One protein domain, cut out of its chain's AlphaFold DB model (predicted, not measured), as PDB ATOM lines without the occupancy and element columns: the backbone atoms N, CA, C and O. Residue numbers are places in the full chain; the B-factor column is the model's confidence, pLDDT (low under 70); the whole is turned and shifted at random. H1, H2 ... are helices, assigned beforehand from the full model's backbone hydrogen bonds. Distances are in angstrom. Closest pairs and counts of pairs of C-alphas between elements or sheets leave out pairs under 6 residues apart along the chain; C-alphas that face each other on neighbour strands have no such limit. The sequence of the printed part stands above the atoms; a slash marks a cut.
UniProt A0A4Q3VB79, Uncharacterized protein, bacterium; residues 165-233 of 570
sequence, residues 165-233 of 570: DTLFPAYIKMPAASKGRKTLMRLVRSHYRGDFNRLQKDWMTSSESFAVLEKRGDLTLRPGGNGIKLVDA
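What this domain is: This is residues 165 to 233 of the 570 residues of an uncharacterized protein of bacterium (UniProt A0A4Q3VB79). What does the model look like at first sight? One longer helix, H2, has four shorter helices set round it: H1 meets its first half at a steep angle, H4 runs back beside it, and H3 and H5 lie near its last residues. A long link, residues 217 to 227, leads from H4 across the domain to H5, and a short antiparallel pairing of residues 203 to 204 with 220 to 221 ties it to the stretch after H3. What is it made of, and how large is it? The printed part has 69 residues with five named helices, H1 to H5 in chain order, and no named strand; its class is all helix. It is compact and rounded, with a radius of gyration of the C-alphas of 10.8 A and spans of 31 by 24 by 20 A.

Where its parts are: Where do the first helices run? H1 is residues 165 to 173, 13.4 A from first to last C-alpha, and C-alpha 165 is at (35.784, -41.946, 36.940). H2 is residues 179 to 191, 18.3 A long, from C-alpha 179 at (55.090, -41.807, 31.971). Where are the others? H3 is residues 196 to 202, 10.4 A long, and H4 is residues 210 to 216, 10.1 A long. H5 is residues 228 to 233, 8.6 A long, with C-alpha 233 at (39.343, -45.417, 26.536).

How they stand to each other: What touches H2? H1 touches residues 180 to 184 of it alone, the closest C-alphas being those of Tyr 171 and Arg 181, 5.6 A apart; they run opposite ways at a steep tilt of 69.7 degrees, only just short of about perpendicular. H4 only just touches H2, with 3 pairs of C-alphas within 8 A, the closest those of Met 185 and Glu 214 at 6.1 A, at a shallow tilt of 28 degrees, opposite ways. How do H3 and H5 stand? H3 is close to H2 but not clearly touching, about perpendicular at 90 degrees, with the closest C-alphas, of Arg 189 and Phe 196, 8.0 A apart. H5 is close to H1 but not clearly touching, with the closest C-alphas, of Phe 168 and Val 231, 6.1 A apart; H4 and H5 are apart. What do the backbones show? In H2 and H5 every O i to N i+4 pair is within hydrogen-bond range; in H1 it is 4 of 5, in H3 2 of 3 and in H4 2 of 3.

The domain as a whole: How far does it reach? The two C-alphas farthest apart are those of Ala 177 and Gly 224, 31.9 A. Is the printed part whole, and which link is long? It has no cut, and the link from H4 to H5, 11 residues, is long. How sure is the model? The mean pLDDT of the printed part is 95.7, and no printed residue is under 70.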
ATOM      1  N   ASP A 165      36.063 -43.375  36.860       83.81
ATOM      2  CA  ASP A 165      35.784 -41.946  36.940       83.81
ATOM      3  C   ASP A 165      36.759 -41.199  37.871       83.81
ATOM      4  O   ASP A 165      37.054 -40.030  37.631       83.81
ATOM      5  N   THR A 166      37.343 -41.879  38.866       89.31
ATOM      6  CA  THR A 166      38.341 -41.315  39.795       89.31
ATOM      7  C   THR A 166      39.780 -41.501  39.306       89.31
ATOM      8  O   THR A 166      40.653 -40.655  39.532       89.31
ATOM      9  N   LEU A 167      40.060 -42.598  38.598       92.69
ATOM     10  CA  LEU A 167      41.394 -42.899  38.075       92.69
ATOM     11  C   LEU A 167      41.814 -41.924  36.977       92.69
ATOM     12  O   LEU A 167      42.980 -41.523  36.918       92.69
ATOM     13  N   PHE A 168      40.884 -41.500  36.122       94.38
ATOM     14  CA  PHE A 168      41.174 -40.508  35.092       94.38
ATOM     15  C   PHE A 168      41.709 -39.182  35.673       94.38
ATOM     16  O   PHE A 168      42.841 -38.813  35.339       94.38
ATOM     17  N   PRO A 169      40.996 -38.476  36.578       92.69
ATOM     18  CA  PRO A 169      41.504 -37.243  37.170       92.69
ATOM     19  C   PRO A 169      42.773 -37.466  38.004       92.69
ATOM     20  O   PRO A 169      43.627 -36.579  38.032       92.69
ATOM     21  N   ALA A 170      42.957 -38.637  38.629       94.38
ATOM     22  CA  ALA A 170      44.202 -38.965  39.330       94.38
ATOM     23  C   ALA A 170      45.420 -38.951  38.385       94.38
ATOM     24  O   ALA A 170      46.430 -38.311  38.684       94.38
ATOM     25  N   TYR A 171      45.313 -39.565  37.201       95.94
ATOM     26  CA  TYR A 171      46.387 -39.548  36.198       95.94
ATOM     27  C   TYR A 171      46.548 -38.197  35.501       95.94
ATOM     28  O   TYR A 171      47.679 -37.805  35.194       95.94
ATOM     29  N   ILE A 172      45.455 -37.452  35.293       94.56
ATOM     30  CA  ILE A 172      45.532 -36.057  34.834       94.56
ATOM     31  C   ILE A 172      46.343 -35.217  35.820       94.56
ATOM     32  O   ILE A 172      47.088 -34.361  35.372       94.56
ATOM     33  N   LYS A 173      46.250 -35.453  37.134       93.81
ATOM     34  CA  LYS A 173      46.944 -34.663  38.169       93.81
ATOM     35  C   LYS A 173      48.391 -35.087  38.441       93.81
ATOM     36  O   LYS A 173      49.108 -34.358  39.122       93.81
ATOM     37  N   MET A 174      48.857 -36.214  37.901       95.88
ATOM     38  CA  MET A 174      50.257 -36.633  38.048       95.88
ATOM     39  C   MET A 174      51.239 -35.580  37.485       95.88
ATOM     40  O   MET A 174      50.861 -34.782  36.622       95.88
ATOM     41  N   PRO A 175      52.519 -35.577  37.908       96.19
ATOM     42  CA  PRO A 175      53.534 -34.703  37.319       96.19
ATOM     43  C   PRO A 175      53.623 -34.841  35.791       96.19
ATOM     44  O   PRO A 175      53.552 -35.943  35.250       96.19
ATOM     45  N   ALA A 176      53.846 -33.736  35.070       96.00
ATOM     46  CA  ALA A 176      53.953 -33.744  33.601       96.00
ATOM     47  C   ALA A 176      55.091 -34.640  33.071       96.00
ATOM     48  O   ALA A 176      55.053 -35.126  31.940       96.00
ATOM     49  N   ALA A 177      56.112 -34.887  33.897       96.06
ATOM     50  CA  ALA A 177      57.210 -35.787  33.572       96.06
ATOM     51  C   ALA A 177      56.824 -37.281  33.626       96.06
ATOM     52  O   ALA A 177      57.488 -38.075  32.948       96.06
ATOM     53  N   SER A 178      55.770 -37.646  34.371       97.12
ATOM     54  CA  SER A 178      55.331 -39.028  34.599       97.12
ATOM     55  C   SER A 178      54.966 -39.736  33.297       97.12
ATOM     56  O   SER A 178      54.358 -39.153  32.390       97.12
ATOM     57  N   LYS A 179      55.325 -41.019  33.190       97.88
ATOM     58  CA  LYS A 179      55.090 -41.807  31.971       97.88
ATOM     59  C   LYS A 179      53.592 -42.037  31.760       97.88
ATOM     60  O   LYS A 179      53.132 -41.969  30.617       97.88
ATOM     61  N   GLY A 180      52.835 -42.221  32.839       97.38
ATOM     62  CA  GLY A 180      51.383 -42.362  32.829       97.38
ATOM     63  C   GLY A 180      50.692 -41.123  32.283       97.38
ATOM     64  O   GLY A 180      49.993 -41.217  31.276       97.38
ATOM     65  N   ARG A 181      50.982 -39.940  32.844       97.38
ATOM     66  CA  ARG A 181      50.420 -38.673  32.344       97.38
ATOM     67  C   ARG A 181      50.775 -38.419  30.883       97.38
ATOM     68  O   ARG A 181      49.893 -38.101  30.094       97.38
ATOM     69  N   LYS A 182      52.035 -38.617  30.479       97.94
ATOM     70  CA  LYS A 182      52.434 -38.491  29.063       97.94
ATOM     71  C   LYS A 182      51.649 -39.437  28.155       97.94
ATOM     72  O   LYS A 182      51.323 -39.076  27.028       97.94
ATOM     73  N   THR A 183      51.362 -40.649  28.621       98.25
ATOM     74  CA  THR A 183      50.585 -41.635  27.861       98.25
ATOM     75  C   THR A 183      49.122 -41.235  27.749       98.25
ATOM     76  O   THR A 183      48.586 -41.254  26.641       98.25
ATOM     77  N   LEU A 184      48.519 -40.776  28.846       98.12
ATOM     78  CA  LEU A 184      47.177 -40.209  28.840       98.12
ATOM     79  C   LEU A 184      47.083 -39.022  27.875       98.12
ATOM     80  O   LEU A 184      46.215 -39.014  27.012       98.12
ATOM     81  N   MET A 185      48.013 -38.066  27.917       98.12
ATOM     82  CA  MET A 185      47.988 -36.911  27.009       98.12
ATOM     83  C   MET A 185      48.098 -37.296  25.528       98.12
ATOM     84  O   MET A 185      47.400 -36.721  24.692       98.12
ATOM     85  N   ARG A 186      48.905 -38.313  25.187       98.12
ATOM     86  CA  ARG A 186      48.933 -38.856  23.816       98.12
ATOM     87  C   ARG A 186      47.578 -39.432  23.411       98.12
ATOM     88  O   ARG A 186      47.138 -39.186  22.289       98.12
ATOM     89  N   LEU A 187      46.913 -40.156  24.314       98.31
ATOM     90  CA  LEU A 187      45.563 -40.669  24.080       98.31
ATOM     91  C   LEU A 187      44.559 -39.525  23.894       98.31
ATOM     92  O   LEU A 187      43.809 -39.551  22.924       98.31
ATOM     93  N   VAL A 188      44.594 -38.494  24.746       98.31
ATOM     94  CA  VAL A 188      43.730 -37.306  24.632       98.31
ATOM     95  C   VAL A 188      43.902 -36.643  23.262       98.31
ATOM     96  O   VAL A 188      42.925 -36.435  22.540       98.31
ATOM     97  N   ARG A 189      45.144 -36.359  22.854       98.00
ATOM     98  CA  ARG A 189      45.429 -35.732  21.556       98.00
ATOM     99  C   ARG A 189      44.975 -36.606  20.385       98.00
ATOM    100  O   ARG A 189      44.420 -36.085  19.419       98.00
ATOM    101  N   SER A 190      45.191 -37.919  20.468       98.25
ATOM    102  CA  SER A 190      44.773 -38.879  19.439       98.25
ATOM    103  C   SER A 190      43.248 -38.976  19.326       98.25
ATOM    104  O   SER A 190      42.719 -38.880  18.217       98.25
ATOM    105  N   HIS A 191      42.540 -39.067  20.455       98.12
ATOM    106  CA  HIS A 191      41.078 -39.134  20.524       98.12
ATOM    107  C   HIS A 191      40.423 -37.951  19.797       98.12
ATOM    108  O   HIS A 191      39.487 -38.123  19.017       98.12
ATOM    109  N   TYR A 192      40.990 -36.754  19.967       98.19
ATOM    110  CA  TYR A 192      40.523 -35.529  19.317       98.19
ATOM    111  C   TYR A 192      41.212 -35.213  17.984       98.19
ATOM    112  O   TYR A 192      40.992 -34.143  17.419       98.19
ATOM    113  N   ARG A 193      42.013 -36.138  17.439       97.88
ATOM    114  CA  ARG A 193      42.726 -35.997  16.152       97.88
ATOM    115  C   ARG A 193      43.601 -34.739  16.066       97.88
ATOM    116  O   ARG A 193      43.760 -34.164  14.995       97.88
ATOM    117  N   GLY A 194      44.149 -34.296  17.195       97.44
ATOM    118  CA  GLY A 194      44.952 -33.078  17.284       97.44
ATOM    119  C   GLY A 194      44.168 -31.765  17.177       97.44
ATOM    120  O   GLY A 194      44.798 -30.712  17.166       97.44
ATOM    121  N   ASP A 195      42.832 -31.799  17.157       98.06
ATOM    122  CA  ASP A 195      41.962 -30.618  17.105       98.06
ATOM    123  C   ASP A 195      41.473 -30.241  18.515       98.06
ATOM    124  O   ASP A 195      40.632 -30.918  19.115       98.06
ATOM    125  N   PHE A 196      42.022 -29.154  19.064       98.12
ATOM    126  CA  PHE A 196      41.747 -28.731  20.438       98.12
ATOM    127  C   PHE A 196      40.314 -28.200  20.613       98.12
ATOM    128  O   PHE A 196      39.715 -28.373  21.674       98.12
ATOM    129  N   ASN A 197      39.708 -27.662  19.549       97.81
ATOM    130  CA  ASN A 197      38.323 -27.193  19.586       97.81
ATOM    131  C   ASN A 197      37.345 -28.357  19.773       97.81
ATOM    132  O   ASN A 197      36.286 -28.186  20.374       97.81
ATOM    133  N   ARG A 198      37.680 -29.563  19.289       98.06
ATOM    134  CA  ARG A 198      36.870 -30.765  19.560       98.06
ATOM    135  C   ARG A 198      36.935 -31.169  21.024       98.06
ATOM    136  O   ARG A 198      35.895 -31.496  21.582       98.06
ATOM    137  N   LEU A 199      38.113 -31.090  21.643       98.25
ATOM    138  CA  LEU A 199      38.271 -31.352  23.074       98.25
ATOM    139  C   LEU A 199      37.386 -30.414  23.901       98.25
ATOM    140  O   LEU A 199      36.666 -30.872  24.783       98.25
ATOM    141  N   GLN A 200      37.366 -29.120  23.576       97.31
ATOM    142  CA  GLN A 200      36.582 -28.128  24.319       97.31
ATOM    143  C   GLN A 200      35.055 -28.319  24.216       97.31
ATOM    144  O   GLN A 200      34.322 -27.774  25.047       97.31
ATOM    145  N   LYS A 201      34.554 -29.106  23.249       97.38
ATOM    146  CA  LYS A 201      33.131 -29.499  23.176       97.38
ATOM    147  C   LYS A 201      32.744 -30.528  24.234       97.38
ATOM    148  O   LYS A 201      31.592 -30.561  24.646       97.38
ATOM    149  N   ASP A 202      33.701 -31.332  24.677       97.25
ATOM    150  CA  ASP A 202      33.483 -32.420  25.630       97.25
ATOM    151  C   ASP A 202      34.008 -32.094  27.030       97.25
ATOM    152  O   ASP A 202      33.559 -32.681  28.013       97.25
ATOM    153  N   TRP A 203      34.944 -31.148  27.120       96.75
ATOM    154  CA  TRP A 203      35.661 -30.817  28.342       96.75
ATOM    155  C   TRP A 203      35.672 -29.313  28.611       96.75
ATOM    156  O   TRP A 203      35.719 -28.475  27.704       96.75
ATOM    157  N   MET A 204      35.661 -28.969  29.891       95.00
ATOM    158  CA  MET A 204      36.014 -27.656  30.403       95.00
ATOM    159  C   MET A 204      37.471 -27.694  30.869       95.00
ATOM    160  O   MET A 204      37.883 -28.599  31.597       95.00
ATOM    161  N   THR A 205      38.255 -26.719  30.417       94.81
ATOM    162  CA  THR A 205      39.672 -26.561  30.755       94.81
ATOM    163  C   THR A 205      40.075 -25.101  30.605       94.81
ATOM    164  O   THR A 205      39.527 -24.392  29.760       94.81
ATOM    165  N   SER A 206      41.044 -24.664  31.408       93.94
ATOM    166  CA  SER A 206      41.699 -23.354  31.263       93.94
ATOM    167  C   SER A 206      42.794 -23.343  30.189       93.94
ATOM    168  O   SER A 206      43.341 -22.293  29.867       93.94
ATOM    169  N   SER A 207      43.147 -24.509  29.636       96.25
ATOM    170  CA  SER A 207      44.191 -24.616  28.615       96.25
ATOM    171  C   SER A 207      43.712 -24.088  27.262       96.25
ATOM    172  O   SER A 207      42.589 -24.360  26.850       96.25
ATOM    173  N   GLU A 208      44.599 -23.407  26.535       95.69
ATOM    174  CA  GLU A 208      44.322 -22.845  25.199       95.69
ATOM    175  C   GLU A 208      44.814 -23.747  24.050       95.69
ATOM    176  O   GLU A 208      44.517 -23.515  22.882       95.69
ATOM    177  N   SER A 209      45.601 -24.783  24.362       97.69
ATOM    178  CA  SER A 209      46.115 -25.750  23.387       97.69
ATOM    179  C   SER A 209      46.544 -27.059  24.054       97.69
ATOM    180  O   SER A 209      46.770 -27.108  25.268       97.69
ATOM    181  N   PHE A 210      46.757 -28.113  23.254       97.88
ATOM    182  CA  PHE A 210      47.326 -29.376  23.747       97.88
ATOM    183  C   PHE A 210      48.692 -29.186  24.415       97.88
ATOM    184  O   PHE A 210      48.948 -29.799  25.444       97.88
ATOM    185  N   ALA A 211      49.545 -28.304  23.887       96.69
ATOM    186  CA  ALA A 211      50.877 -28.068  24.445       96.69
ATOM    187  C   ALA A 211      50.828 -27.464  25.861       96.69
ATOM    188  O   ALA A 211      51.696 -27.745  26.690       96.69
ATOM    189  N   VAL A 212      49.819 -26.634  26.150       96.62
ATOM    190  CA  VAL A 212      49.585 -26.097  27.500       96.62
ATOM    191  C   VAL A 212      48.986 -27.175  28.405       96.62
ATOM    192  O   VAL A 212      49.478 -27.376  29.519       96.62
ATOM    193  N   LEU A 213      47.991 -27.914  27.902       96.56
ATOM    194  CA  LEU A 213      47.328 -29.003  28.623       96.56
ATOM    195  C   LEU A 213      48.322 -30.081  29.085       96.56
ATOM    196  O   LEU A 213      48.338 -30.464  30.257       96.56
ATOM    197  N   GLU A 214      49.216 -30.499  28.189       95.31
ATOM    198  CA  GLU A 214      50.270 -31.485  28.442       95.31
ATOM    199  C   GLU A 214      51.206 -31.084  29.589       95.31
ATOM    200  O   GLU A 214      51.656 -31.942  30.350       95.31
ATOM    201  N   LYS A 215      51.486 -29.782  29.734       93.19
ATOM    202  CA  LYS A 215      52.412 -29.259  30.747       93.19
ATOM    203  C   LYS A 215      51.757 -29.059  32.108       93.19
ATOM    204  O   LYS A 215      52.416 -29.294  33.118       93.19
ATOM    205  N   ARG A 216      50.518 -28.558  32.150       90.56
ATOM    206  CA  ARG A 216      49.902 -28.094  33.410       90.56
ATOM    207  C   ARG A 216      48.373 -28.032  33.432       90.56
ATOM    208  O   ARG A 216      47.826 -27.526  34.402       90.56
ATOM    209  N   GLY A 217      47.687 -28.474  32.382       89.00
ATOM    210  CA  GLY A 217      46.232 -28.345  32.318       89.00
ATOM    211  C   GLY A 217      45.485 -29.441  33.069       89.00
ATOM    212  O   GLY A 217      46.039 -30.490  33.412       89.00
ATOM    213  N   ASP A 218      44.204 -29.177  33.273       91.94
ATOM    214  CA  ASP A 218      43.195 -30.068  33.817       91.94
ATOM    215  C   ASP A 218      42.065 -30.293  32.802       91.94
ATOM    216  O   ASP A 218      41.967 -29.606  31.781       91.94
ATOM    217  N   LEU A 219      41.229 -31.292  33.073       94.50
ATOM    218  CA  LEU A 219      40.054 -31.623  32.280       94.50
ATOM    219  C   LEU A 219      38.911 -31.981  33.230       94.50
ATOM    220  O   LEU A 219      39.040 -32.910  34.025       94.50
ATOM    221  N   THR A 220      37.800 -31.258  33.122       94.00
ATOM    222  CA  THR A 220      36.521 -31.608  33.763       94.00
ATOM    223  C   THR A 220      35.458 -31.793  32.690       94.00
ATOM    224  O   THR A 220      35.486 -31.110  31.662       94.00
ATOM    225  N   LEU A 221      34.553 -32.750  32.866       94.81
ATOM    226  CA  LEU A 221      33.526 -33.064  31.880       94.81
ATOM    227  C   LEU A 221      32.621 -31.856  31.653       94.81
ATOM    228  O   LEU A 221      32.091 -31.266  32.598       94.81
ATOM    229  N   ARG A 222      32.405 -31.509  30.381       95.00
ATOM    230  CA  ARG A 222      31.382 -30.543  29.993       95.00
ATOM    231  C   ARG A 222      30.019 -31.246  29.970       95.00
ATOM    232  O   ARG A 222      29.881 -32.226  29.237       95.00
ATOM    233  N   PRO A 223      29.001 -30.728  30.683       94.25
ATOM    234  CA  PRO A 223      27.660 -31.296  30.644       94.25
ATOM    235  C   PRO A 223      27.101 -31.349  29.211       94.25
ATOM    236  O   PRO A 223      27.166 -30.356  28.486       94.25
ATOM    237  N   GLY A 224      26.546 -32.490  28.804       93.69
ATOM    238  CA  GLY A 224      26.046 -32.768  27.453       93.69
ATOM    239  C   GLY A 224      27.122 -33.193  26.443       93.69
ATOM    240  O   GLY A 224      26.786 -33.480  25.293       93.69
ATOM    241  N   GLY A 225      28.395 -33.237  26.847       94.62
ATOM    242  CA  GLY A 225      29.512 -33.686  26.018       94.62
ATOM    243  C   GLY A 225      29.633 -35.212  25.908       94.62
ATOM    244  O   GLY A 225      28.836 -35.976  26.456       94.62
ATOM    245  N   ASN A 226      30.670 -35.664  25.197       95.44
ATOM    246  CA  ASN A 226      31.039 -37.077  25.033       95.44
ATOM    247  C   ASN A 226      32.366 -37.444  25.724       95.44
ATOM    248  O   ASN A 226      32.928 -38.504  25.438       95.44
ATOM    249  N   GLY A 227      32.868 -36.599  26.632       95.38
ATOM    250  CA  GLY A 227      34.176 -36.780  27.274       95.38
ATOM    251  C   GLY A 227      34.323 -38.105  28.028       95.38
ATOM    252  O   GLY A 227      35.416 -38.664  28.061       95.38
ATOM    253  N   ILE A 228      33.221 -38.674  28.527       94.00
ATOM    254  CA  ILE A 228      33.223 -39.975  29.210       94.00
ATOM    255  C   ILE A 228      33.793 -41.110  28.335       94.00
ATOM    256  O   ILE A 228      34.490 -41.984  28.830       94.00
ATOM    257  N   LYS A 229      33.665 -41.031  27.002       94.31
ATOM    258  CA  LYS A 229      34.264 -42.023  26.087       94.31
ATOM    259  C   LYS A 229      35.794 -42.009  26.106       94.31
ATOM    260  O   LYS A 229      36.429 -43.025  25.830       94.31
ATOM    261  N   LEU A 230      36.405 -40.854  26.376       96.50
ATOM    262  CA  LEU A 230      37.851 -40.753  26.572       96.50
ATOM    263  C   LEU A 230      38.259 -41.329  27.934       96.50
ATOM    264  O   LEU A 230      39.323 -41.940  28.024       96.50
ATOM    265  N   VAL A 231      37.417 -41.172  28.958       95.75
ATOM    266  CA  VAL A 231      37.606 -41.795  30.276       95.75
ATOM    267  C   VAL A 231      37.601 -43.326  30.137       95.75
ATOM    268  O   VAL A 231      38.585 -43.961  30.512       95.75
ATOM    269  N   ASP A 232      36.615 -43.906  29.445       94.56
ATOM    270  CA  ASP A 232      36.552 -45.354  29.163       94.56
ATOM    271  C   ASP A 232      37.751 -45.861  28.351       94.56
ATOM    272  O   ASP A 232      38.312 -46.934  28.612       94.56
ATOM    273  N   ALA A 233      38.173 -45.088  27.344       96.50
ATOM    274  CA  ALA A 233      39.343 -45.417  26.536       96.50
ATOM    275  C   ALA A 233      40.631 -45.395  27.373       96.50
ATOM    276  O   ALA A 233      41.505 -46.249  27.189       96.50
TER     277      ALA A 233